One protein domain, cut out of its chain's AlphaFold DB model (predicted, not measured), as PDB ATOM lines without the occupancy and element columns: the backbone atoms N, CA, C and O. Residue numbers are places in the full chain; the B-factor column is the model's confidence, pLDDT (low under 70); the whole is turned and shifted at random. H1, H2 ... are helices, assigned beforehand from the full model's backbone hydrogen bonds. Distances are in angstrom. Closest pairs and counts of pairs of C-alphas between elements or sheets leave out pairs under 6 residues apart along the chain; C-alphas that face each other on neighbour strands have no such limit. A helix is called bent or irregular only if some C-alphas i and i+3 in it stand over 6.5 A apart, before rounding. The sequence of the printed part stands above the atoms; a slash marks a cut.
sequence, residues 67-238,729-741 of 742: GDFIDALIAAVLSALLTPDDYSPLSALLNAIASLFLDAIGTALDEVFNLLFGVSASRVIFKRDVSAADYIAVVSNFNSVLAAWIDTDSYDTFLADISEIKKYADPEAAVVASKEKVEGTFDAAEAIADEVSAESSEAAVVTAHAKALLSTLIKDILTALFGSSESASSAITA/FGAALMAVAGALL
ATOM      1  N   GLY A  67     266.690 284.953 299.500       92.75
ATOM      2  CA  GLY A  67     265.279 284.829 299.871       92.75
ATOM      3  C   GLY A  67     264.733 286.081 300.563       92.75
ATOM      4  O   GLY A  67     263.744 286.639 300.102       92.75
ATOM      5  N   ASP A  68     265.415 286.576 301.603       91.44
ATOM      6  CA  ASP A  68     264.984 287.783 302.333       91.44
ATOM      7  C   ASP A  68     264.940 289.015 301.422       91.44
ATOM      8  O   ASP A  68     264.056 289.868 301.540       91.44
ATOM      9  N   PHE A  69     265.918 289.109 300.517       92.00
ATOM     10  CA  PHE A  69     265.962 290.143 299.496       92.00
ATOM     11  C   PHE A  69     264.724 290.035 298.598       92.00
ATOM     12  O   PHE A  69     263.910 290.955 298.586       92.00
ATOM     13  N   ILE A  70     264.513 288.897 297.930       93.12
ATOM     14  CA  ILE A  70     263.380 288.689 297.019       93.12
ATOM     15  C   ILE A  70     262.024 288.894 297.713       93.12
ATOM     16  O   ILE A  70     261.153 289.556 297.151       93.12
ATOM     17  N   ASP A  71     261.848 288.437 298.952       92.38
ATOM     18  CA  ASP A  71     260.616 288.650 299.722       92.38
ATOM     19  C   ASP A  71     260.331 290.140 299.967       92.38
ATOM     20  O   ASP A  71     259.186 290.595 299.857       92.38
ATOM     21  N   ALA A  72     261.369 290.929 300.267       91.19
ATOM     22  CA  ALA A  72     261.238 292.373 300.441       91.19
ATOM     23  C   ALA A  72     260.730 293.056 299.165       91.19
ATOM     24  O   ALA A  72     259.967 294.022 299.238       91.19
ATOM     25  N   LEU A  73     261.123 292.535 298.011       89.12
ATOM     26  CA  LEU A  73     260.781 293.083 296.710       89.12
ATOM     27  C   LEU A  73     259.408 292.648 296.223       89.12
ATOM     28  O   LEU A  73     258.652 293.479 295.731       89.12
ATOM     29  N   ILE A  74     259.027 291.392 296.461       93.06
ATOM     30  CA  ILE A  74     257.646 290.942 296.262       93.06
ATOM     31  C   ILE A  74     256.699 291.851 297.056       93.06
ATOM     32  O   ILE A  74     255.696 292.322 296.520       93.06
ATOM     33  N   ALA A  75     257.030 292.156 298.315       92.56
ATOM     34  CA  ALA A  75     256.238 293.074 299.131       92.56
ATOM     35  C   ALA A  75     256.181 294.500 298.548       92.56
ATOM     36  O   ALA A  75     255.140 295.151 298.651       92.56
ATOM     37  N   ALA A  76     257.266 294.973 297.926       91.31
ATOM     38  CA  ALA A  76     257.317 296.278 297.276       91.31
ATOM     39  C   ALA A  76     256.418 296.334 296.031       91.31
ATOM     40  O   ALA A  76     255.563 297.213 295.941       91.31
ATOM     41  N   VAL A  77     256.505 295.356 295.125       89.88
ATOM     42  CA  VAL A  77     255.661 295.315 293.917       89.88
ATOM     43  C   VAL A  77     254.182 295.145 294.271       89.88
ATOM     44  O   VAL A  77     253.322 295.809 293.697       89.88
ATOM     45  N   LEU A  78     253.862 294.328 295.282       91.56
ATOM     46  CA  LEU A  78     252.486 294.189 295.774       91.56
ATOM     47  C   LEU A  78     251.920 295.491 296.362       91.56
ATOM     48  O   LEU A  78     250.702 295.636 296.443       91.56
ATOM     49  N   SER A  79     252.763 296.451 296.757       91.62
ATOM     50  CA  SER A  79     252.295 297.769 297.205       91.62
ATOM     51  C   SER A  79     251.847 298.681 296.052       91.62
ATOM     52  O   SER A  79     251.087 299.618 296.288       91.62
ATOM     53  N   ALA A  80     252.239 298.364 294.811       87.56
ATOM     54  CA  ALA A  80     251.914 299.105 293.588       87.56
ATOM     55  C   ALA A  80     250.677 298.562 292.835       87.56
ATOM     56  O   ALA A  80     250.487 298.827 291.645       87.56
ATOM     57  N   LEU A  81     249.833 297.777 293.511       89.19
ATOM     58  CA  LEU A  81     248.624 297.183 292.932       89.19
ATOM     59  C   LEU A  81     247.647 298.233 292.389       89.19
ATOM     60  O   LEU A  81     247.309 299.198 293.075       89.19
ATOM     61  N   LEU A  82     247.107 297.977 291.191       83.25
ATOM     62  CA  LEU A  82     246.044 298.797 290.599       83.25
ATOM     63  C   LEU A  82     244.711 298.599 291.327       83.25
ATOM     64  O   LEU A  82     243.981 299.561 291.577       83.25
ATOM     65  N   THR A  83     244.387 297.345 291.661       87.81
ATOM     66  CA  THR A  83     243.176 296.991 292.401       87.81
ATOM     67  C   THR A  83     243.452 295.914 293.458       87.81
ATOM     68  O   THR A  83     244.342 295.081 293.282       87.81
ATOM     69  N   PRO A  84     242.689 295.879 294.567       89.19
ATOM     70  CA  PRO A  84     242.850 294.839 295.586       89.19
ATOM     71  C   PRO A  84     242.557 293.414 295.090       89.19
ATOM     72  O   PRO A  84     243.120 292.458 295.624       89.19
ATOM     73  N   ASP A  85     241.689 293.260 294.083       92.69
ATOM     74  CA  ASP A  85     241.294 291.951 293.544       92.69
ATOM     75  C   ASP A  85     242.440 291.278 292.761       92.69
ATOM     76  O   ASP A  85     242.495 290.050 292.660       92.69
ATOM     77  N   ASP A  86     243.410 292.069 292.291       91.50
ATOM     78  CA  ASP A  86     244.582 291.604 291.543       91.50
ATOM     79  C   ASP A  86     245.706 291.053 292.440       91.50
ATOM     80  O   ASP A  86     246.678 290.484 291.941       91.50
ATOM     81  N   TYR A  87     245.574 291.146 293.770       92.94
ATOM     82  CA  TYR A  87     246.614 290.707 294.708       92.94
ATOM     83  C   TYR A  87     246.981 289.227 294.536       92.94
ATOM     84  O   TYR A  87     248.156 288.875 294.462       92.94
ATOM     85  N   SER A  88     245.984 288.337 294.481       95.69
ATOM     86  CA  SER A  88     246.230 286.892 294.396       95.69
ATOM     87  C   SER A  88     246.906 286.464 293.087       95.69
ATOM     88  O   SER A  88     247.872 285.701 293.178       95.69
ATOM     89  N   PRO A  89     246.441 286.878 291.888       95.06
ATOM     90  CA  PRO A  89     247.125 286.526 290.646       95.06
ATOM     91  C   PRO A  89     248.509 287.178 290.534       95.06
ATOM     92  O   PRO A  89     249.445 286.491 290.129       95.06
ATOM     93  N   LEU A  90     248.679 288.436 290.968       93.50
ATOM     94  CA  LEU A  90     249.993 289.084 290.967       93.50
ATOM     95  C   LEU A  90     250.967 288.388 291.921       93.50
ATOM     96  O   LEU A  90     252.093 288.097 291.540       93.50
ATOM     97  N   SER A  91     250.541 288.052 293.140       94.12
ATOM     98  CA  SER A  91     251.387 287.325 294.092       94.12
ATOM     99  C   SER A  91     251.822 285.962 293.541       94.12
ATOM    100  O   SER A  91     252.978 285.576 293.706       94.12
ATOM    101  N   ALA A  92     250.938 285.236 292.849       96.50
ATOM    102  CA  ALA A  92     251.302 283.974 292.206       96.50
ATOM    103  C   ALA A  92     252.338 284.169 291.083       96.50
ATOM    104  O   ALA A  92     253.301 283.407 291.020       96.50
ATOM    105  N   LEU A  93     252.168 285.202 290.248       96.06
ATOM    106  CA  LEU A  93     253.119 285.569 289.197       96.06
ATOM    107  C   LEU A  93     254.489 285.945 289.781       96.06
ATOM    108  O   LEU A  93     255.504 285.393 289.369       96.06
ATOM    109  N   LEU A  94     254.523 286.814 290.795       94.50
ATOM    110  CA  LEU A  94     255.761 287.249 291.448       94.50
ATOM    111  C   LEU A  94     256.516 286.085 292.101       94.50
ATOM    112  O   LEU A  94     257.738 286.026 292.016       94.50
ATOM    113  N   ASN A  95     255.806 285.123 292.697       95.00
ATOM    114  CA  ASN A  95     256.431 283.913 293.238       95.00
ATOM    115  C   ASN A  95     257.011 283.004 292.139       95.00
ATOM    116  O   ASN A  95     258.032 282.355 292.366       95.00
ATOM    117  N   ALA A  96     256.388 282.944 290.957       95.88
ATOM    118  CA  ALA A  96     256.927 282.196 289.820       95.88
ATOM    119  C   ALA A  96     258.218 282.843 289.288       95.88
ATOM    120  O   ALA A  96     259.229 282.154 289.154       95.88
ATOM    121  N   ILE A  97     258.207 284.169 289.103       95.81
ATOM    122  CA  ILE A  97     259.383 284.974 288.725       95.81
ATOM    123  C   ILE A  97     260.515 284.777 289.744       95.81
ATOM    124  O   ILE A  97     261.646 284.461 289.372       95.81
ATOM    125  N   ALA A  98     260.199 284.896 291.037       94.44
ATOM    126  CA  ALA A  98     261.136 284.687 292.136       94.44
ATOM    127  C   ALA A  98     261.752 283.284 292.129       94.44
ATOM    128  O   ALA A  98     262.958 283.154 292.319       94.44
ATOM    129  N   SER A  99     260.953 282.240 291.886       95.69
ATOM    130  CA  SER A  99     261.461 280.865 291.799       95.69
ATOM    131  C   SER A  99     262.448 280.715 290.646       95.69
ATOM    132  O   SER A  99     263.533 280.197 290.867       95.69
ATOM    133  N   LEU A 100     262.119 281.214 289.446       95.25
ATOM    134  CA  LEU A 100     263.017 281.144 288.285       95.25
ATOM    135  C   LEU A 100     264.360 281.827 288.566       95.25
ATOM    136  O   LEU A 100     265.413 281.269 288.264       95.25
ATOM    137  N   PHE A 101     264.321 283.006 289.185       95.50
ATOM    138  CA  PHE A 101     265.513 283.764 289.548       95.50
ATOM    139  C   PHE A 101     266.345 283.066 290.640       95.50
ATOM    140  O   PHE A 101     267.557 282.896 290.493       95.50
ATOM    141  N   LEU A 102     265.710 282.630 291.732       94.38
ATOM    142  CA  LEU A 102     266.393 281.979 292.854       94.38
ATOM    143  C   LEU A 102     266.949 280.602 292.477       94.38
ATOM    144  O   LEU A 102     268.058 280.266 292.894       94.38
ATOM    145  N   ASP A 103     266.232 279.831 291.659       96.56
ATOM    146  CA  ASP A 103     266.707 278.541 291.155       96.56
ATOM    147  C   ASP A 103     267.936 278.714 290.251       96.56
ATOM    148  O   ASP A 103     268.841 277.877 290.265       96.56
ATOM    149  N   ALA A 104     267.989 279.809 289.485       96.12
ATOM    150  CA  ALA A 104     269.092 280.096 288.582       96.12
ATOM    151  C   ALA A 104     270.332 280.649 289.295       96.12
ATOM    152  O   ALA A 104     271.437 280.145 289.083       96.12
ATOM    153  N   ILE A 105     270.169 281.690 290.120       95.50
ATOM    154  CA  ILE A 105     271.305 282.450 290.665       95.50
ATOM    155  C   ILE A 105     271.313 282.570 292.194       95.50
ATOM    156  O   ILE A 105     272.279 283.090 292.751       95.50
ATOM    157  N   GLY A 106     270.291 282.066 292.893       93.94
ATOM    158  CA  GLY A 106     270.103 282.268 294.336       93.94
ATOM    159  C   GLY A 106     271.279 281.790 295.187       93.94
ATOM    160  O   GLY A 106     271.723 282.512 296.071       93.94
ATOM    161  N   THR A 107     271.874 280.634 294.865       96.25
ATOM    162  CA  THR A 107     273.056 280.132 295.600       96.25
ATOM    163  C   THR A 107     274.275 281.042 295.428       96.25
ATOM    164  O   THR A 107     274.953 281.351 296.405       96.25
ATOM    165  N   ALA A 108     274.556 281.509 294.206       95.62
ATOM    166  CA  ALA A 108     275.673 282.424 293.964       95.62
ATOM    167  C   ALA A 108     275.419 283.802 294.602       95.62
ATOM    168  O   ALA A 108     276.336 284.426 295.132       95.62
ATOM    169  N   LEU A 109     274.164 284.259 294.601       94.06
ATOM    170  CA  LEU A 109     273.754 285.496 295.259       94.06
ATOM    171  C   LEU A 109     273.858 285.396 296.791       94.06
ATOM    172  O   LEU A 109     274.301 286.346 297.428       94.06
ATOM    173  N   ASP A 110     273.534 284.246 297.385       94.19
ATOM    174  CA  ASP A 110     273.744 283.984 298.814       94.19
ATOM    175  C   ASP A 110     275.228 284.018 299.188       94.19
ATOM    176  O   ASP A 110     275.579 284.515 300.257       94.19
ATOM    177  N   GLU A 111     276.125 283.511 298.339       94.88
ATOM    178  CA  GLU A 111     277.571 283.625 298.565       94.88
ATOM    179  C   GLU A 111     278.017 285.090 298.555       94.88
ATOM    180  O   GLU A 111     278.760 285.511 299.448       94.88
ATOM    181  N   VAL A 112     277.509 285.884 297.605       93.81
ATOM    182  CA  VAL A 112     277.743 287.333 297.552       93.81
ATOM    183  C   VAL A 112     277.202 288.001 298.813       93.81
ATOM    184  O   VAL A 112     277.953 288.707 299.474       93.81
ATOM    185  N   PHE A 113     275.957 287.753 299.224       91.75
ATOM    186  CA  PHE A 113     275.396 288.349 300.440       91.75
ATOM    187  C   PHE A 113     276.098 287.891 301.715       91.75
ATOM    188  O   PHE A 113     276.298 288.696 302.617       91.75
ATOM    189  N   ASN A 114     276.562 286.650 301.803       91.62
ATOM    190  CA  ASN A 114     277.344 286.201 302.952       91.62
ATOM    191  C   ASN A 114     278.731 286.853 302.991       91.62
ATOM    192  O   ASN A 114     279.207 287.228 304.063       91.62
ATOM    193  N   LEU A 115     279.370 287.051 301.838       91.81
ATOM    194  CA  LEU A 115     280.610 287.817 301.750       91.81
ATOM    195  C   LEU A 115     280.376 289.305 302.079       91.81
ATOM    196  O   LEU A 115     281.202 289.942 302.748       91.81
ATOM    197  N   LEU A 116     279.253 289.852 301.600       90.38
ATOM    198  CA  LEU A 116     278.908 291.271 301.643       90.38
ATOM    199  C   LEU A 116     278.255 291.743 302.942       90.38
ATOM    200  O   LEU A 116     278.466 292.872 303.360       90.38
ATOM    201  N   PHE A 117     277.486 290.903 303.607       87.38
ATOM    202  CA  PHE A 117     276.663 291.269 304.761       87.38
ATOM    203  C   PHE A 117     276.660 290.184 305.838       87.38
ATOM    204  O   PHE A 117     276.063 290.369 306.898       87.38
ATOM    205  N   GLY A 118     277.347 289.062 305.602       84.31
ATOM    206  CA  GLY A 118     277.365 287.921 306.505       84.31
ATOM    207  C   GLY A 118     277.785 288.299 307.921       84.31
ATOM    208  O   GLY A 118     278.905 288.750 308.193       84.31
ATOM    209  N   VAL A 119     276.869 288.038 308.849       64.00
ATOM    210  CA  VAL A 119     277.058 288.135 310.293       64.00
ATOM    211  C   VAL A 119     277.983 287.023 310.771       64.00
ATOM    212  O   VAL A 119     277.570 286.025 311.354       64.00
ATOM    213  N   SER A 120     279.291 287.215 310.633       55.59
ATOM    214  CA  SER A 120     280.141 286.676 311.695       55.59
ATOM    215  C   SER A 120     279.836 287.525 312.924       55.59
ATOM    216  O   SER A 120     280.138 288.717 312.942       55.59
ATOM    217  N   ALA A 121     279.179 286.915 313.915       47.09
ATOM    218  CA  ALA A 121     278.594 287.500 315.132       47.09
ATOM    219  C   ALA A 121     279.559 288.310 316.041       47.09
ATOM    220  O   ALA A 121     279.278 288.560 317.208       47.09
ATOM    221  N   SER A 122     280.719 288.707 315.525       48.16
ATOM    222  CA  SER A 122     281.814 289.407 316.193       48.16
ATOM    223  C   SER A 122     282.170 290.749 315.527       48.16
ATOM    224  O   SER A 122     283.067 291.432 316.011       48.16
ATOM    225  N   ARG A 123     281.532 291.121 314.404       50.84
ATOM    226  CA  ARG A 123     282.053 292.148 313.472       50.84
ATOM    227  C   ARG A 123     281.433 293.547 313.551       50.84
ATOM    228  O   ARG A 123     281.835 294.412 312.788       50.84
ATOM    229  N   VAL A 124     280.549 293.824 314.511       51.06
ATOM    230  CA  VAL A 124     279.893 295.148 314.662       51.06
ATOM    231  C   VAL A 124     280.886 296.287 315.004       51.06
ATOM    232  O   VAL A 124     280.516 297.454 315.001       51.06
ATOM    233  N   ILE A 125     282.163 295.983 315.285       52.06
ATOM    234  CA  ILE A 125     283.138 296.957 315.818       52.06
ATOM    235  C   ILE A 125     284.361 297.179 314.896       52.06
ATOM    236  O   ILE A 125     285.102 298.138 315.098       52.06
ATOM    237  N   PHE A 126     284.578 296.366 313.855       48.16
ATOM    238  CA  PHE A 126     285.763 296.487 312.989       48.16
ATOM    239  C   PHE A 126     285.371 296.594 311.513       48.16
ATOM    240  O   PHE A 126     284.459 295.895 311.072       48.16
ATOM    241  N   LYS A 127     286.075 297.466 310.766       58.19
ATOM    242  CA  LYS A 127     286.054 297.527 309.292       58.19
ATOM    243  C   LYS A 127     286.001 296.108 308.729       58.19
ATOM    244  O   LYS A 127     286.715 295.226 309.213       58.19
ATOM    245  N   ARG A 128     285.117 295.861 307.762       63.78
ATOM    246  CA  ARG A 128     284.928 294.505 307.263       63.78
ATOM    247  C   ARG A 128     286.131 294.109 306.411       63.78
ATOM    248  O   ARG A 128     286.232 294.531 305.271       63.78
ATOM    249  N   ASP A 129     287.007 293.275 306.964       74.44
ATOM    250  CA  ASP A 129     288.081 292.634 306.198       74.44
ATOM    251  C   ASP A 129     287.461 291.598 305.250       74.44
ATOM    252  O   ASP A 129     287.286 290.425 305.606       74.44
ATOM    253  N   VAL A 130     287.049 292.052 304.067       87.31
ATOM    254  CA  VAL A 130     286.814 291.196 302.904       87.31
ATOM    255  C   VAL A 130     288.151 291.073 302.200       87.31
ATOM    256  O   VAL A 130     288.687 292.065 301.717       87.31
ATOM    257  N   SER A 131     288.718 289.868 302.147       92.25
ATOM    258  CA  SER A 131     289.957 289.695 301.395       92.25
ATOM    259  C   SER A 131     289.672 289.851 299.899       92.25
ATOM    260  O   SER A 131     288.669 289.338 299.393       92.25
ATOM    261  N   ALA A 132     290.562 290.528 299.171       93.62
ATOM    262  CA  ALA A 132     290.424 290.670 297.722       93.62
ATOM    263  C   ALA A 132     290.334 289.304 297.013       93.62
ATOM    264  O   ALA A 132     289.608 289.170 296.034       93.62
ATOM    265  N   ALA A 133     291.018 288.277 297.531       95.50
ATOM    266  CA  ALA A 133     290.977 286.923 296.982       95.50
ATOM    267  C   ALA A 133     289.593 286.266 297.130       95.50
ATOM    268  O   ALA A 133     289.080 285.715 296.155       95.50
ATOM    269  N   ASP A 134     288.973 286.358 298.313       94.75
ATOM    270  CA  ASP A 134     287.625 285.820 298.542       94.75
ATOM    271  C   ASP A 134     286.591 286.578 297.701       94.75
ATOM    272  O   ASP A 134     285.718 285.966 297.088       94.75
ATOM    273  N   TYR A 135     286.733 287.904 297.605       95.31
ATOM    274  CA  TYR A 135     285.889 288.737 296.751       95.31
ATOM    275  C   TYR A 135     285.983 288.349 295.278       95.31
ATOM    276  O   TYR A 135     284.962 288.093 294.645       95.31
ATOM    277  N   ILE A 136     287.200 288.242 294.739       95.69
ATOM    278  CA  ILE A 136     287.427 287.821 293.353       95.69
ATOM    279  C   ILE A 136     286.789 286.455 293.102       95.69
ATOM    280  O   ILE A 136     286.110 286.293 292.090       95.69
ATOM    281  N   ALA A 137     286.971 285.488 294.004       97.25
ATOM    282  CA  ALA A 137     286.428 284.142 293.846       97.25
ATOM    283  C   ALA A 137     284.890 284.132 293.826       97.25
ATOM    284  O   ALA A 137     284.296 283.588 292.893       97.25
ATOM    285  N   VAL A 138     284.251 284.772 294.809       96.50
ATOM    286  CA  VAL A 138     282.786 284.805 294.943       96.50
ATOM    287  C   VAL A 138     282.140 285.591 293.802       96.50
ATOM    288  O   VAL A 138     281.211 285.098 293.165       96.50
ATOM    289  N   VAL A 139     282.649 286.783 293.475       96.25
ATOM    290  CA  VAL A 139     282.061 287.610 292.408       96.25
ATOM    291  C   VAL A 139     282.329 287.007 291.025       96.25
ATOM    292  O   VAL A 139     281.474 287.089 290.147       96.25
ATOM    293  N   SER A 140     283.454 286.316 290.813       97.00
ATOM    294  CA  SER A 140     283.677 285.573 289.562       97.00
ATOM    295  C   SER A 140     282.710 284.399 289.408       97.00
ATOM    296  O   SER A 140     282.217 284.170 288.302       97.00
ATOM    297  N   ASN A 141     282.414 283.676 290.497       97.31
ATOM    298  CA  ASN A 141     281.398 282.622 290.495       97.31
ATOM    299  C   ASN A 141     280.022 283.202 290.137       97.31
ATOM    300  O   ASN A 141     279.373 282.720 289.210       97.31
ATOM    301  N   PHE A 142     279.632 284.301 290.791       96.81
ATOM    302  CA  PHE A 142     278.399 285.024 290.483       96.81
ATOM    303  C   PHE A 142     278.315 285.445 289.009       96.81
ATOM    304  O   PHE A 142     277.332 285.132 288.343       96.81
ATOM    305  N   ASN A 143     279.369 286.066 288.469       96.25
ATOM    306  CA  ASN A 143     279.424 286.471 287.061       96.25
ATOM    307  C   ASN A 143     279.243 285.282 286.114       96.25
ATOM    308  O   ASN A 143     278.506 285.380 285.138       96.25
ATOM    309  N   SER A 144     279.897 284.154 286.402       97.56
ATOM    310  CA  SER A 144     279.789 282.951 285.575       97.56
ATOM    311  C   SER A 144     278.380 282.362 285.595       97.56
ATOM    312  O   SER A 144     277.899 281.931 284.550       97.56
ATOM    313  N   VAL A 145     277.732 282.317 286.762       97.50
ATOM    314  CA  VAL A 145     276.376 281.772 286.914       97.50
ATOM    315  C   VAL A 145     275.347 282.688 286.250       97.50
ATOM    316  O   VAL A 145     274.504 282.202 285.501       97.50
ATOM    317  N   LEU A 146     275.453 284.005 286.453       96.12
ATOM    318  CA  LEU A 146     274.556 284.984 285.842       96.12
ATOM    319  C   LEU A 146     274.678 284.989 284.314       96.12
ATOM    320  O   LEU A 146     273.666 284.902 283.626       96.12
ATOM    321  N   ALA A 147     275.904 285.035 283.783       96.88
ATOM    322  CA  ALA A 147     276.127 284.978 282.340       96.88
ATOM    323  C   ALA A 147     275.571 283.682 281.733       96.88
ATOM    324  O   ALA A 147     274.890 283.725 280.716       96.88
ATOM    325  N   ALA A 148     275.802 282.538 282.389       97.62
ATOM    326  CA  ALA A 148     275.280 281.259 281.920       97.62
ATOM    327  C   ALA A 148     273.748 281.205 281.937       97.62
ATOM    328  O   ALA A 148     273.172 280.605 281.039       97.62
ATOM    329  N   TRP A 149     273.091 281.804 282.937       97.75
ATOM    330  CA  TRP A 149     271.630 281.831 283.017       97.75
ATOM    331  C   TRP A 149     270.995 282.708 281.934       97.75
ATOM    332  O   TRP A 149     270.018 282.271 281.328       97.75
ATOM    333  N   ILE A 150     271.568 283.884 281.647       97.06
ATOM    334  CA  ILE A 150     271.086 284.798 280.593       97.06
ATOM    335  C   ILE A 150     270.985 284.089 279.228       97.06
ATOM    336  O   ILE A 150     270.097 284.395 278.438       97.06
ATOM    337  N   ASP A 151     271.828 283.085 278.978       96.56
ATOM    338  CA  ASP A 151     271.835 282.292 277.743       96.56
ATOM    339  C   ASP A 151     270.860 281.081 277.752       96.56
ATOM    340  O   ASP A 151     270.982 280.182 276.913       96.56
ATOM    341  N   THR A 152     269.909 280.996 278.695       97.50
ATOM    342  CA  THR A 152     268.973 279.854 278.829       97.50
ATOM    343  C   THR A 152     267.507 280.208 278.569       97.50
ATOM    344  O   THR A 152     267.056 281.308 278.862       97.50
ATOM    345  N   ASP A 153     266.709 279.218 278.153       97.69
ATOM    346  CA  ASP A 153     265.253 279.368 277.961       97.69
ATOM    347  C   ASP A 153     264.499 279.781 279.250       97.69
ATOM    348  O   ASP A 153     263.392 280.329 279.194       97.69
ATOM    349  N   SER A 154     265.057 279.500 280.437       97.56
ATOM    350  CA  SER A 154     264.438 279.926 281.700       97.56
ATOM    351  C   SER A 154     264.563 281.433 281.923       97.56
ATOM    352  O   SER A 154     263.694 282.004 282.579       97.56
ATOM    353  N   TYR A 155     265.578 282.082 281.344       97.62
ATOM    354  CA  TYR A 155     265.707 283.538 281.337       97.62
ATOM    355  C   TYR A 155     264.642 284.193 280.448       97.62
ATOM    356  O   TYR A 155     263.955 285.112 280.887       97.62
ATOM    357  N   ASP A 156     264.395 283.648 279.255       97.12
ATOM    358  CA  ASP A 156     263.299 284.114 278.392       97.12
ATOM    359  C   ASP A 156     261.927 283.951 279.066       97.12
ATOM    360  O   ASP A 156     261.067 284.827 278.971       97.12
ATOM    361  N   THR A 157     261.726 282.841 279.785       97.62
ATOM    362  CA  THR A 157     260.502 282.606 280.572       97.62
ATOM    363  C   THR A 157     260.364 283.635 281.696       97.62
ATOM    364  O   THR A 157     259.289 284.198 281.885       97.62
ATOM    365  N   PHE A 158     261.460 283.930 282.396       97.56
ATOM    366  CA  PHE A 158     261.515 284.960 283.432       97.56
ATOM    367  C   PHE A 158     261.125 286.345 282.884       97.56
ATOM    368  O   PHE A 158     260.271 287.014 283.466       97.56
ATOM    369  N   LEU A 159     261.662 286.749 281.729       96.75
ATOM    370  CA  LEU A 159     261.299 288.017 281.085       96.75
ATOM    371  C   LEU A 159     259.840 288.031 280.600       96.75
ATOM    372  O   LEU A 159     259.151 289.047 280.718       96.75
ATOM    373  N   ALA A 160     259.340 286.909 280.076       97.00
ATOM    374  CA  ALA A 160     257.944 286.790 279.667       97.00
ATOM    375  C   ALA A 160     256.990 286.990 280.856       97.00
ATOM    376  O   ALA A 160     256.030 287.756 280.735       97.00
ATOM    377  N   ASP A 161     257.287 286.383 282.007       96.81
ATOM    378  CA  ASP A 161     256.498 286.537 283.229       96.81
ATOM    379  C   ASP A 161     256.569 287.975 283.785       96.81
ATOM    380  O   ASP A 161     255.544 288.525 284.188       96.81
ATOM    381  N   ILE A 162     257.727 288.648 283.732       95.88
ATOM    382  CA  ILE A 162     257.840 290.075 284.108       95.88
ATOM    383  C   ILE A 162     256.928 290.953 283.247       95.88
ATOM    384  O   ILE A 162     256.238 291.840 283.752       95.88
ATOM    385  N   SER A 163     256.847 290.677 281.944       96.12
ATOM    386  CA  SER A 163     256.001 291.456 281.032       96.12
ATOM    387  C   SER A 163     254.501 291.392 281.366       96.12
ATOM    388  O   SER A 163     253.728 292.253 280.928       96.12
ATOM    389  N   GLU A 164     254.083 290.396 282.154       97.12
ATOM    390  CA  GLU A 164     252.710 290.195 282.609       97.12
ATOM    391  C   GLU A 164     252.362 291.047 283.844       97.12
ATOM    392  O   GLU A 164     251.177 291.282 284.091       97.12
ATOM    393  N   ILE A 165     253.352 291.588 284.572       94.50
ATOM    394  CA  ILE A 165     253.143 292.426 285.771       94.50
ATOM    395  C   ILE A 165     252.269 293.647 285.455       94.50
ATOM    396  O   ILE A 165     251.363 293.975 286.223       94.50
ATOM    397  N   LYS A 166     252.451 294.265 284.279       94.75
ATOM    398  CA  LYS A 166     251.679 295.441 283.829       94.75
ATOM    399  C   LYS A 166     250.168 295.210 283.707       94.75
ATOM    400  O   LYS A 166     249.415 296.159 283.507       94.75
ATOM    401  N   LYS A 167     249.708 293.952 283.764       95.44
ATOM    402  CA  LYS A 167     248.276 293.618 283.815       95.44
ATOM    403  C   LYS A 167     247.666 293.879 285.196       95.44
ATOM    404  O   LYS A 167     246.449 294.006 285.274       95.44
ATOM    405  N   TYR A 168     248.488 293.948 286.245       95.19
ATOM    406  CA  TYR A 168     248.060 293.966 287.648       95.19
ATOM    407  C   TYR A 168     248.583 295.176 288.439       95.19
ATOM    408  O   TYR A 168     247.939 295.623 289.391       95.19
ATOM    409  N   ALA A 169     249.747 295.703 288.063       93.62
ATOM    410  CA  ALA A 169     250.394 296.842 288.706       93.62
ATOM    411  C   ALA A 169     250.758 297.906 287.665       93.62
ATOM    412  O   ALA A 169     251.010 297.582 286.502       93.62
ATOM    413  N   ASP A 170     250.791 299.170 288.088       92.31
ATOM    414  CA  ASP A 170     251.379 300.231 287.273       92.31
ATOM    415  C   ASP A 170     252.903 300.020 287.194       92.31
ATOM    416  O   ASP A 170     253.550 299.989 288.248       92.31
ATOM    417  N   PRO A 171     253.488 299.858 285.989       91.00
ATOM    418  CA  PRO A 171     254.922 299.631 285.830       91.00
ATOM    419  C   PRO A 171     255.789 300.660 286.554       91.00
ATOM    420  O   PRO A 171     256.748 300.289 287.218       91.00
ATOM    421  N   GLU A 172     255.439 301.945 286.468       90.12
ATOM    422  CA  GLU A 172     256.223 303.027 287.065       90.12
ATOM    423  C   GLU A 172     256.142 303.016 288.600       90.12
ATOM    424  O   GLU A 172     257.165 303.121 289.277       90.12
ATOM    425  N   ALA A 173     254.956 302.803 289.174       89.00
ATOM    426  CA  ALA A 173     254.810 302.652 290.620       89.00
ATOM    427  C   ALA A 173     255.546 301.414 291.171       89.00
ATOM    428  O   ALA A 173     256.166 301.498 292.234       89.00
ATOM    429  N   ALA A 174     255.510 300.282 290.456       88.31
ATOM    430  CA  ALA A 174     256.234 299.068 290.843       88.31
ATOM    431  C   ALA A 174     257.755 299.299 290.846       88.31
ATOM    432  O   ALA A 174     258.432 298.962 291.817       88.31
ATOM    433  N   VAL A 175     258.262 299.968 289.806       87.06
ATOM    434  CA  VAL A 175     259.653 300.423 289.647       87.06
ATOM    435  C   VAL A 175     260.106 301.266 290.841       87.06
ATOM    436  O   VAL A 175     261.126 300.967 291.467       87.06
ATOM    437  N   VAL A 176     259.340 302.300 291.196       87.19
ATOM    438  CA  VAL A 176     259.682 303.202 292.305       87.19
ATOM    439  C   VAL A 176     259.685 302.464 293.645       87.19
ATOM    440  O   VAL A 176     260.653 302.577 294.398       87.19
ATOM    441  N   ALA A 177     258.651 301.663 293.922       87.81
ATOM    442  CA  ALA A 177     258.535 300.925 295.179       87.81
ATOM    443  C   ALA A 177     259.667 299.898 295.360       87.81
ATOM    444  O   ALA A 177     260.248 299.805 296.445       87.81
ATOM    445  N   SER A 178     260.006 299.147 294.304       87.12
ATOM    446  CA  SER A 178     261.135 298.212 294.319       87.12
ATOM    447  C   SER A 178     262.440 298.946 294.606       87.12
ATOM    448  O   SER A 178     263.156 298.562 295.533       87.12
ATOM    449  N   LYS A 179     262.714 300.045 293.887       87.75
ATOM    450  CA  LYS A 179     263.936 300.838 294.066       87.75
ATOM    451  C   LYS A 179     264.101 301.295 295.515       87.75
ATOM    452  O   LYS A 179     265.126 300.991 296.122       87.75
ATOM    453  N   GLU A 180     263.094 301.966 296.082       88.12
ATOM    454  CA  GLU A 180     263.129 302.463 297.468       88.12
ATOM    455  C   GLU A 180     263.438 301.352 298.478       88.12
ATOM    456  O   GLU A 180     264.062 301.590 299.517       88.12
ATOM    457  N   LYS A 181     263.014 300.118 298.184       88.94
ATOM    458  CA  LYS A 181     263.196 298.994 299.094       88.94
ATOM    459  C   LYS A 181     264.625 298.463 299.131       88.94
ATOM    460  O   LYS A 181     265.054 297.992 300.187       88.94
ATOM    461  N   VAL A 182     265.347 298.513 298.013       85.69
ATOM    462  CA  VAL A 182     266.665 297.873 297.887       85.69
ATOM    463  C   VAL A 182     267.836 298.830 297.749       85.69
ATOM    464  O   VAL A 182     268.966 298.391 297.958       85.69
ATOM    465  N   GLU A 183     267.582 300.113 297.483       86.69
ATOM    466  CA  GLU A 183     268.594 301.161 297.291       86.69
ATOM    467  C   GLU A 183     269.724 301.073 298.328       86.69
ATOM    468  O   GLU A 183     270.884 300.869 297.977       86.69
ATOM    469  N   GLY A 184     269.375 301.047 299.620       86.69
ATOM    470  CA  GLY A 184     270.366 300.982 300.698       86.69
ATOM    471  C   GLY A 184     271.211 299.701 300.725       86.69
ATOM    472  O   GLY A 184     272.362 299.740 301.150       86.69
ATOM    473  N   THR A 185     270.680 298.560 300.269       87.19
ATOM    474  CA  THR A 185     271.459 297.306 300.186       87.19
ATOM    475  C   THR A 185     272.489 297.394 299.071       87.19
ATOM    476  O   THR A 185     273.639 296.990 299.250       87.19
ATOM    477  N   PHE A 186     272.085 297.950 297.934       87.69
ATOM    478  CA  PHE A 186     272.972 298.139 296.803       87.69
ATOM    479  C   PHE A 186     274.041 299.187 297.123       87.69
ATOM    480  O   PHE A 186     275.212 298.848 297.015       87.69
ATOM    481  N   ASP A 187     273.689 300.350 297.676       87.62
ATOM    482  CA  ASP A 187     274.647 301.372 298.139       87.62
ATOM    483  C   ASP A 187     275.672 300.854 299.162       87.62
ATOM    484  O   ASP A 187     276.806 301.336 299.242       87.62
ATOM    485  N   ALA A 188     275.302 299.856 299.963       87.31
ATOM    486  CA  ALA A 188     276.244 299.205 300.860       87.31
ATOM    487  C   ALA A 188     277.168 298.227 300.110       87.31
ATOM    488  O   ALA A 188     278.382 298.263 300.317       87.31
ATOM    489  N   ALA A 189     276.616 297.368 299.241       89.06
ATOM    490  CA  ALA A 189     277.365 296.394 298.431       89.06
ATOM    491  C   ALA A 189     278.421 297.073 297.545       89.06
ATOM    492  O   ALA A 189     279.588 296.691 297.527       89.06
ATOM    493  N   GLU A 190     277.975 298.118 296.871       89.88
ATOM    494  CA  GLU A 190     278.715 299.183 296.217       89.88
ATOM    495  C   GLU A 190     279.975 299.643 296.924       89.88
ATOM    496  O   GLU A 190     281.077 299.502 296.396       89.88
ATOM    497  N   ALA A 191     279.809 300.201 298.123       88.56
ATOM    498  CA  ALA A 191     280.899 300.851 298.823       88.56
ATOM    499  C   ALA A 191     281.995 299.834 299.154       88.56
ATOM    500  O   ALA A 191     283.183 300.136 299.066       88.56
ATOM    501  N   ILE A 192     281.588 298.601 299.475       89.62
ATOM    502  CA  ILE A 192     282.502 297.483 299.707       89.62
ATOM    503  C   ILE A 192     283.211 297.095 298.407       89.62
ATOM    504  O   ILE A 192     284.424 296.899 298.407       89.62
ATOM    505  N   ALA A 193     282.470 296.946 297.309       91.94
ATOM    506  CA  ALA A 193     283.030 296.561 296.022       91.94
ATOM    507  C   ALA A 193     284.067 297.578 295.528       91.94
ATOM    508  O   ALA A 193     285.121 297.177 295.032       91.94
ATOM    509  N   ASP A 194     283.807 298.873 295.708       91.38
ATOM    510  CA  ASP A 194     284.742 299.946 295.372       91.38
ATOM    511  C   ASP A 194     285.960 299.971 296.315       91.38
ATOM    512  O   ASP A 194     287.083 300.116 295.826       91.38
ATOM    513  N   GLU A 195     285.790 299.738 297.627       91.31
ATOM    514  CA  GLU A 195     286.912 299.601 298.579       91.31
ATOM    515  C   GLU A 195     287.834 298.438 298.170       91.31
ATOM    516  O   GLU A 195     289.037 298.634 297.997       91.31
ATOM    517  N   VAL A 196     287.283 297.251 297.892       91.69
ATOM    518  CA  VAL A 196     288.074 296.074 297.483       91.69
ATOM    519  C   VAL A 196     288.696 296.254 296.090       91.69
ATOM    520  O   VAL A 196     289.830 295.834 295.846       91.69
ATOM    521  N   SER A 197     287.989 296.908 295.163       94.81
ATOM    522  CA  SER A 197     288.505 297.200 293.817       94.81
ATOM    523  C   SER A 197     289.657 298.207 293.841       94.81
ATOM    524  O   SER A 197     290.543 298.141 292.989       94.81
ATOM    525  N   ALA A 198     289.683 299.121 294.815       92.94
ATOM    526  CA  ALA A 198     290.802 300.036 295.020       92.94
ATOM    527  C   ALA A 198     292.060 299.318 295.545       92.94
ATOM    528  O   ALA A 198     293.179 299.757 295.272       92.94
ATOM    529  N   GLU A 199     291.891 298.207 296.266       93.75
ATOM    530  CA  GLU A 199     292.991 297.406 296.816       93.75
ATOM    531  C   GLU A 199     293.561 296.382 295.821       93.75
ATOM    532  O   GLU A 199     294.724 295.990 295.938       93.75
ATOM    533  N   SER A 200     292.773 295.949 294.829       96.19
ATOM    534  CA  SER A 200     293.185 294.953 293.835       96.19
ATOM    535  C   SER A 200     292.659 295.264 292.435       96.19
ATOM    536  O   SER A 200     291.455 295.293 292.183       96.19
ATOM    537  N   SER A 201     293.577 295.383 291.471       94.81
ATOM    538  CA  SER A 201     293.225 295.560 290.056       94.81
ATOM    539  C   SER A 201     292.450 294.374 289.475       94.81
ATOM    540  O   SER A 201     291.651 294.554 288.564       94.81
ATOM    541  N   GLU A 202     292.675 293.162 289.986       96.12
ATOM    542  CA  GLU A 202     291.927 291.963 289.577       96.12
ATOM    543  C   GLU A 202     290.490 292.015 290.105       96.12
ATOM    544  O   GLU A 202     289.551 291.729 289.360       96.12
ATOM    545  N   ALA A 203     290.308 292.466 291.353       94.88
ATOM    546  CA  ALA A 203     288.984 292.716 291.912       94.88
ATOM    547  C   ALA A 203     288.239 293.777 291.094       94.88
ATOM    548  O   ALA A 203     287.086 293.555 290.740       94.88
ATOM    549  N   ALA A 204     288.912 294.860 290.688       93.88
ATOM    550  CA  ALA A 204     288.319 295.888 289.831       93.88
ATOM    551  C   ALA A 204     287.799 295.337 288.488       93.88
ATOM    552  O   ALA A 204     286.723 295.733 288.037       93.88
ATOM    553  N   VAL A 205     288.520 294.402 287.855       94.31
ATOM    554  CA  VAL A 205     288.083 293.764 286.598       94.31
ATOM    555  C   VAL A 205     286.837 292.903 286.818       94.31
ATOM    556  O   VAL A 205     285.871 293.008 286.062       94.31
ATOM    557  N   VAL A 206     286.829 292.076 287.865       95.38
ATOM    558  CA  VAL A 206     285.691 291.198 288.188       95.38
ATOM    559  C   VAL A 206     284.451 292.015 288.574       95.38
ATOM    560  O   VAL A 206     283.349 291.721 288.111       95.38
ATOM    561  N   THR A 207     284.645 293.088 289.342       94.50
ATOM    562  CA  THR A 207     283.644 294.112 289.669       94.50
ATOM    563  C   THR A 207     283.059 294.751 288.407       94.50
ATOM    564  O   THR A 207     281.841 294.839 288.266       94.50
ATOM    565  N   ALA A 208     283.900 295.184 287.464       91.88
ATOM    566  CA  ALA A 208     283.435 295.796 286.218       91.88
ATOM    567  C   ALA A 208     282.609 294.818 285.366       91.88
ATOM    568  O   ALA A 208     281.589 295.207 284.796       91.88
ATOM    569  N   HIS A 209     283.004 293.544 285.317       93.75
ATOM    570  CA  HIS A 209     282.239 292.512 284.619       93.75
ATOM    571  C   HIS A 209     280.876 292.259 285.286       93.75
ATOM    572  O   HIS A 209     279.866 292.190 284.586       93.75
ATOM    573  N   ALA A 210     280.825 292.227 286.623       93.50
ATOM    574  CA  ALA A 210     279.571 292.118 287.368       93.50
ATOM    575  C   ALA A 210     278.618 293.273 287.038       93.50
ATOM    576  O   ALA A 210     277.463 293.034 286.692       93.50
ATOM    577  N   LYS A 211     279.116 294.521 287.043       89.00
ATOM    578  CA  LYS A 211     278.331 295.705 286.647       89.00
ATOM    579  C   LYS A 211     277.745 295.562 285.242       89.00
ATOM    580  O   LYS A 211     276.588 295.906 285.033       89.00
ATOM    581  N   ALA A 212     278.525 295.065 284.283       89.69
ATOM    582  CA  ALA A 212     278.076 294.915 282.901       89.69
ATOM    583  C   ALA A 212     276.961 293.862 282.750       89.69
ATOM    584  O   ALA A 212     275.967 294.112 282.063       89.69
ATOM    585  N   LEU A 213     277.094 292.708 283.415       92.06
ATOM    586  CA  LEU A 213     276.069 291.659 283.403       92.06
ATOM    587  C   LEU A 213     274.787 292.122 284.092       92.06
ATOM    588  O   LEU A 213     273.702 291.994 283.530       92.06
ATOM    589  N   LEU A 214     274.915 292.736 285.269       91.25
ATOM    590  CA  LEU A 214     273.778 293.287 285.994       91.25
ATOM    591  C   LEU A 214     273.088 294.395 285.178       91.25
ATOM    592  O   LEU A 214     271.866 294.413 285.086       91.25
ATOM    593  N   SER A 215     273.855 295.259 284.499       87.94
ATOM    594  CA  SER A 215     273.320 296.268 283.574       87.94
ATOM    595  C   SER A 215     272.535 295.676 282.405       87.94
ATOM    596  O   SER A 215     271.611 296.322 281.910       87.94
ATOM    597  N   THR A 216     272.911 294.486 281.940       91.56
ATOM    598  CA  THR A 216     272.196 293.781 280.869       91.56
ATOM    599  C   THR A 216     270.874 293.230 281.394       91.56
ATOM    600  O   THR A 216     269.829 293.554 280.838       91.56
ATOM    601  N   LEU A 217     270.913 292.524 282.530       93.00
ATOM    602  CA  LEU A 217     269.734 291.993 283.222       93.00
ATOM    603  C   LEU A 217     268.661 293.073 283.446       93.00
ATOM    604  O   LEU A 217     267.516 292.908 283.043       93.00
ATOM    605  N   ILE A 218     269.057 294.219 284.006       86.94
ATOM    606  CA  ILE A 218     268.204 295.408 284.177       86.94
ATOM    607  C   ILE A 218     267.493 295.802 282.894       86.94
ATOM    608  O   ILE A 218     266.292 296.060 282.869       86.94
ATOM    609  N   LYS A 219     268.273 295.964 281.826       89.75
ATOM    610  CA  LYS A 219     267.784 296.537 280.583       89.75
ATOM    611  C   LYS A 219     266.722 295.629 279.977       89.75
ATOM    612  O   LYS A 219     265.717 296.127 279.467       89.75
ATOM    613  N   ASP A 220     266.943 294.324 280.047       94.12
ATOM    614  CA  ASP A 220     266.013 293.323 279.546       94.12
ATOM    615  C   ASP A 220     264.731 293.303 280.379       94.12
ATOM    616  O   ASP A 220     263.637 293.345 279.817       94.12
ATOM    617  N   ILE A 221     264.864 293.360 281.707       93.19
ATOM    618  CA  ILE A 221     263.749 293.466 282.649       93.19
ATOM    619  C   ILE A 221     262.874 294.697 282.351       93.19
ATOM    620  O   ILE A 221     261.664 294.582 282.146       93.19
ATOM    621  N   LEU A 222     263.483 295.878 282.220       90.31
ATOM    622  CA  LEU A 222     262.767 297.110 281.879       90.31
ATOM    623  C   LEU A 222     262.084 297.026 280.520       90.31
ATOM    624  O   LEU A 222     260.961 297.498 280.335       90.31
ATOM    625  N   THR A 223     262.760 296.416 279.552       92.50
ATOM    626  CA  THR A 223     262.197 296.212 278.220       92.50
ATOM    627  C   THR A 223     260.988 295.278 278.279       92.50
ATOM    628  O   THR A 223     259.986 295.553 277.618       92.50
ATOM    629  N   ALA A 224     261.035 294.223 279.096       94.69
ATOM    630  CA  ALA A 224     259.916 293.313 279.310       94.69
ATOM    631  C   ALA A 224     258.719 294.021 279.967       94.69
ATOM    632  O   ALA A 224     257.589 293.907 279.477       94.69
ATOM    633  N   LEU A 225     258.967 294.812 281.014       93.56
ATOM    634  CA  LEU A 225     257.923 295.512 281.761       93.56
ATOM    635  C   LEU A 225     257.222 296.591 280.914       93.56
ATOM    636  O   LEU A 225     255.993 296.609 280.804       93.56
ATOM    637  N   PHE A 226     257.994 297.461 280.254       92.56
ATOM    638  CA  PHE A 226     257.461 298.597 279.488       92.56
ATOM    639  C   PHE A 226     257.136 298.263 278.023       92.56
ATOM    640  O   PHE A 226     256.457 299.032 277.343       92.56
ATOM    641  N   GLY A 227     257.602 297.123 277.505       89.44
ATOM    642  CA  GLY A 227     257.409 296.693 276.115       89.44
ATOM    643  C   GLY A 227     258.246 297.450 275.074       89.44
ATOM    644  O   GLY A 227     258.239 297.066 273.905       89.44
ATOM    645  N   SER A 228     258.966 298.510 275.460       81.94
ATOM    646  CA  SER A 228     259.961 299.188 274.623       81.94
ATOM    647  C   SER A 228     261.021 299.890 275.478       81.94
ATOM    648  O   SER A 228     260.719 300.408 276.555       81.94
ATOM    649  N   SER A 229     262.260 299.956 274.981       64.94
ATOM    650  CA  SER A 229     263.369 300.618 275.683       64.94
ATOM    651  C   SER A 229     263.213 302.143 275.779       64.94
ATOM    652  O   SER A 229     263.802 302.764 276.658       64.94
ATOM    653  N   GLU A 230     262.433 302.765 274.888       67.19
ATOM    654  CA  GLU A 230     262.218 304.222 274.873       67.19
ATOM    655  C   GLU A 230     261.271 304.673 275.992       67.19
ATOM    656  O   GLU A 230     261.522 305.683 276.648       67.19
ATOM    657  N   SER A 231     260.221 303.894 276.270       57.34
ATOM    658  CA  SER A 231     259.306 304.163 277.387       57.34
ATOM    659  C   SER A 231     259.997 304.003 278.747       57.34
ATOM    660  O   SER A 231     259.726 304.780 279.659       57.34
ATOM    661  N   ALA A 232     260.950 303.072 278.858       57.16
ATOM    662  CA  ALA A 232     261.731 302.852 280.075       57.16
ATOM    663  C   ALA A 232     262.642 304.043 280.442       57.16
ATOM    664  O   ALA A 232     262.839 304.330 281.622       57.16
ATOM    665  N   SER A 233     263.152 304.788 279.450       50.44
ATOM    666  CA  SER A 233     264.036 305.945 279.680       50.44
ATOM    667  C   SER A 233     263.346 307.119 280.382       50.44
ATOM    668  O   SER A 233     264.037 307.971 280.935       50.44
ATOM    669  N   SER A 234     262.013 307.198 280.331       51.38
ATOM    670  CA  SER A 234     261.257 308.279 280.980       51.38
ATOM    671  C   SER A 234     260.966 307.981 282.453       51.38
ATOM    672  O   SER A 234     260.842 308.911 283.241       51.38
ATOM    673  N   ALA A 235     260.895 306.697 282.822       49.47
ATOM    674  CA  ALA A 235     260.647 306.248 284.192       49.47
ATOM    675  C   ALA A 235     261.931 306.194 285.044       49.47
ATOM    676  O   ALA A 235     261.865 306.217 286.270       49.47
ATOM    677  N   ILE A 236     263.111 306.126 284.410       49.69
ATOM    678  CA  ILE A 236     264.400 306.004 285.101       49.69
ATOM    679  C   ILE A 236     265.363 307.065 284.582       49.69
ATOM    680  O   ILE A 236     266.052 306.886 283.579       49.69
ATOM    681  N   THR A 237     265.459 308.175 285.307       39.12
ATOM    682  CA  THR A 237     266.456 309.222 285.061       39.12
ATOM    683  C   THR A 237     267.821 308.790 285.611       39.12
ATOM    684  O   THR A 237     268.329 309.366 286.570       39.12
ATOM    685  N   ALA A 238     268.420 307.741 285.043       37.00
ATOM    686  CA  ALA A 238     269.794 307.332 285.338       37.00
ATOM    687  C   ALA A 238     270.503 306.904 284.044       37.00
ATOM    688  O   ALA A 238     270.314 305.798 283.543       37.00
ATOM    689  N   PHE A 729     280.698 302.488 291.492       33.97
ATOM    690  CA  PHE A 729     279.749 301.383 291.370       33.97
ATOM    691  C   PHE A 729     278.291 301.917 291.378       33.97
ATOM    692  O   PHE A 729     277.426 301.280 290.789       33.97
ATOM    693  N   GLY A 730     278.098 303.170 291.841       28.25
ATOM    694  CA  GLY A 730     276.898 303.754 292.459       28.25
ATOM    695  C   GLY A 730     275.791 303.888 291.497       28.25
ATOM    696  O   GLY A 730     274.738 303.297 291.641       28.25
ATOM    697  N   ALA A 731     276.063 304.639 290.446       30.44
ATOM    698  CA  ALA A 731     275.070 304.899 289.433       30.44
ATOM    699  C   ALA A 731     274.690 303.624 288.664       30.44
ATOM    700  O   ALA A 731     273.528 303.458 288.303       30.44
ATOM    701  N   ALA A 732     275.647 302.711 288.442       30.58
ATOM    702  CA  ALA A 732     275.379 301.452 287.757       30.58
ATOM    703  C   ALA A 732     274.576 300.517 288.663       30.58
ATOM    704  O   ALA A 732     273.548 300.017 288.239       30.58
ATOM    705  N   LEU A 733     274.976 300.348 289.923       31.36
ATOM    706  CA  LEU A 733     274.338 299.445 290.867       31.36
ATOM    707  C   LEU A 733     273.012 299.989 291.431       31.36
ATOM    708  O   LEU A 733     272.119 299.217 291.738       31.36
ATOM    709  N   MET A 734     272.815 301.303 291.487       34.41
ATOM    710  CA  MET A 734     271.524 301.945 291.775       34.41
ATOM    711  C   MET A 734     270.522 301.749 290.635       34.41
ATOM    712  O   MET A 734     269.330 301.553 290.875       34.41
ATOM    713  N   ALA A 735     271.001 301.742 289.385       32.84
ATOM    714  CA  ALA A 735     270.200 301.282 288.255       32.84
ATOM    715  C   ALA A 735     269.935 299.768 288.353       32.84
ATOM    716  O   ALA A 735     268.870 299.318 287.943       32.84
ATOM    717  N   VAL A 736     270.864 298.993 288.942       33.84
ATOM    718  CA  VAL A 736     270.751 297.534 289.178       33.84
ATOM    719  C   VAL A 736     269.759 297.220 290.283       33.84
ATOM    720  O   VAL A 736     268.987 296.290 290.146       33.84
ATOM    721  N   ALA A 737     269.722 298.021 291.336       33.97
ATOM    722  CA  ALA A 737     268.759 297.951 292.419       33.97
ATOM    723  C   ALA A 737     267.354 298.246 291.949       33.97
ATOM    724  O   ALA A 737     266.412 297.536 292.288       33.97
ATOM    725  N   GLY A 738     267.256 299.286 291.121       33.06
ATOM    726  CA  GLY A 738     266.048 299.572 290.399       33.06
ATOM    727  C   GLY A 738     265.632 298.337 289.615       33.06
ATOM    728  O   GLY A 738     264.604 297.750 289.904       33.06
ATOM    729  N   ALA A 739     266.457 297.890 288.677       32.22
ATOM    730  CA  ALA A 739     265.972 296.993 287.647       32.22
ATOM    731  C   ALA A 739     266.313 295.507 287.793       32.22
ATOM    732  O   ALA A 739     265.919 294.749 286.920       32.22
ATOM    733  N   LEU A 740     266.927 295.041 288.890       32.53
ATOM    734  CA  LEU A 740     266.925 293.605 289.202       32.53
ATOM    735  C   LEU A 740     265.500 293.110 289.486       32.53
ATOM    736  O   LEU A 740     265.274 291.914 289.335       32.53
ATOM    737  N   LEU A 741     264.573 294.001 289.888       35.19
ATOM    738  CA  LEU A 741     263.179 293.695 290.271       35.19
ATOM    739  C   LEU A 741     262.188 294.775 289.834       35.19
ATOM    740  O   LEU A 741     261.259 295.141 290.568       35.19
TER     741      LEU A 741
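What this domain is: This is residues 67 to 238 and 729 to 741 of the 742 residues of an uncharacterized protein of Saprochaete ingens (UniProt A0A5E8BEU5). An elongated helical body has the bent helix H2, with H3 and H4 packed on its arms, along one side, and the bent helix H5, the long H6 and H8 along the other; H1 bridges H2a and H5a. H5b, H6 and H8 form a bundle, three helices side by side, H7 sits at a corner on H6, and residues 119 to 127 stick out as a free loop. The printed part has 185 residues with eight named helices, H1 to H8 in chain order, and no named strand: all helix, part aligned and part crossed in packing. It is compact, with a radius of gyration of the C-alphas of 16.7 A, and only just elongated, spanning 49 by 33 by 31 A.

How they stand to each other: H2, residues 84 to 117, was assigned as one helix by its hydrogen bonds but is bent: C-alphas 104 and 107 are 8.1 A apart, and arms H2a, residues 84 to 104, and H2b, residues 107 to 117, stand about perpendicular at 86 degrees. H2a is irregular, with C-alphas 85 and 88 7.1 A apart. H1, residues 67 to 79, forms a hairpin with H2a (closest C-alphas Ile 74 and Leu 94, 6.4 A). H3, residues 132 to 150, forms a hairpin with H2b (Ala 108 and Phe 142, 5.1 A). H4, residues 153 to 163, touches H2a (Ile 97 and Phe 158, 5.7 A). H6, residues 201 to 226, is the hub; it touches H3 at a shallow tilt of 30 degrees, the same way (Ile 136 and Ala 203, 5.3 A), and H4 (Ser 163 and Leu 225, 4.5 A). H5, residues 171 to 199, likewise assigned as one helix by its hydrogen bonds, is bent: C-alphas 181 and 184 are 7.6 A apart, and arms H5a, residues 171 to 181, and H5b, residues 184 to 199, stand at a steep tilt of 63 degrees. H5a touches H1 (Val 77 and Ala 174, 4.9 A); H5b forms a hairpin with H6 (Ser 197 and Ala 204, 4.2 A). H8, residues 729 to 739, touches H6 (Ile 218 and Ala 739, 4.4 A), H5a and H5b. H7, residues 229 to 235, touches H6 only at the corner (Thr 223 and Ser 229, 5.2 A). H1 and H6 are apart. Every O i to N i+4 pair is within hydrogen-bond range in H1, H2b, H3, H4, H5a, H5b, H6 and H8; H2a has 15 of 17, and H7 0 of 3 beside 3 of 4 O i to N i+3 pairs.

Where its parts are: H1 begins at C-alpha 67 (265.279, 284.829, 299.871). H2a is 30.9 A long, H3 26.5 A, H5b 23.2 A and H6 37.4 A. H8 ends at C-alpha 739 (265.972, 296.993, 287.647).

The domain as a whole: The two farthest C-alphas, of Asp 85 and Ser 201, are 52.2 A apart. Residues 239 to 728 are not printed; C-alphas 238 and 729 are 13.1 A apart across the cut. The link from H2 to H3 is long, 14 residues. The model's pLDDT is under 70 at residues 119 to 128, 229 to 238 and 729 to 741; H8 has a mean of 32.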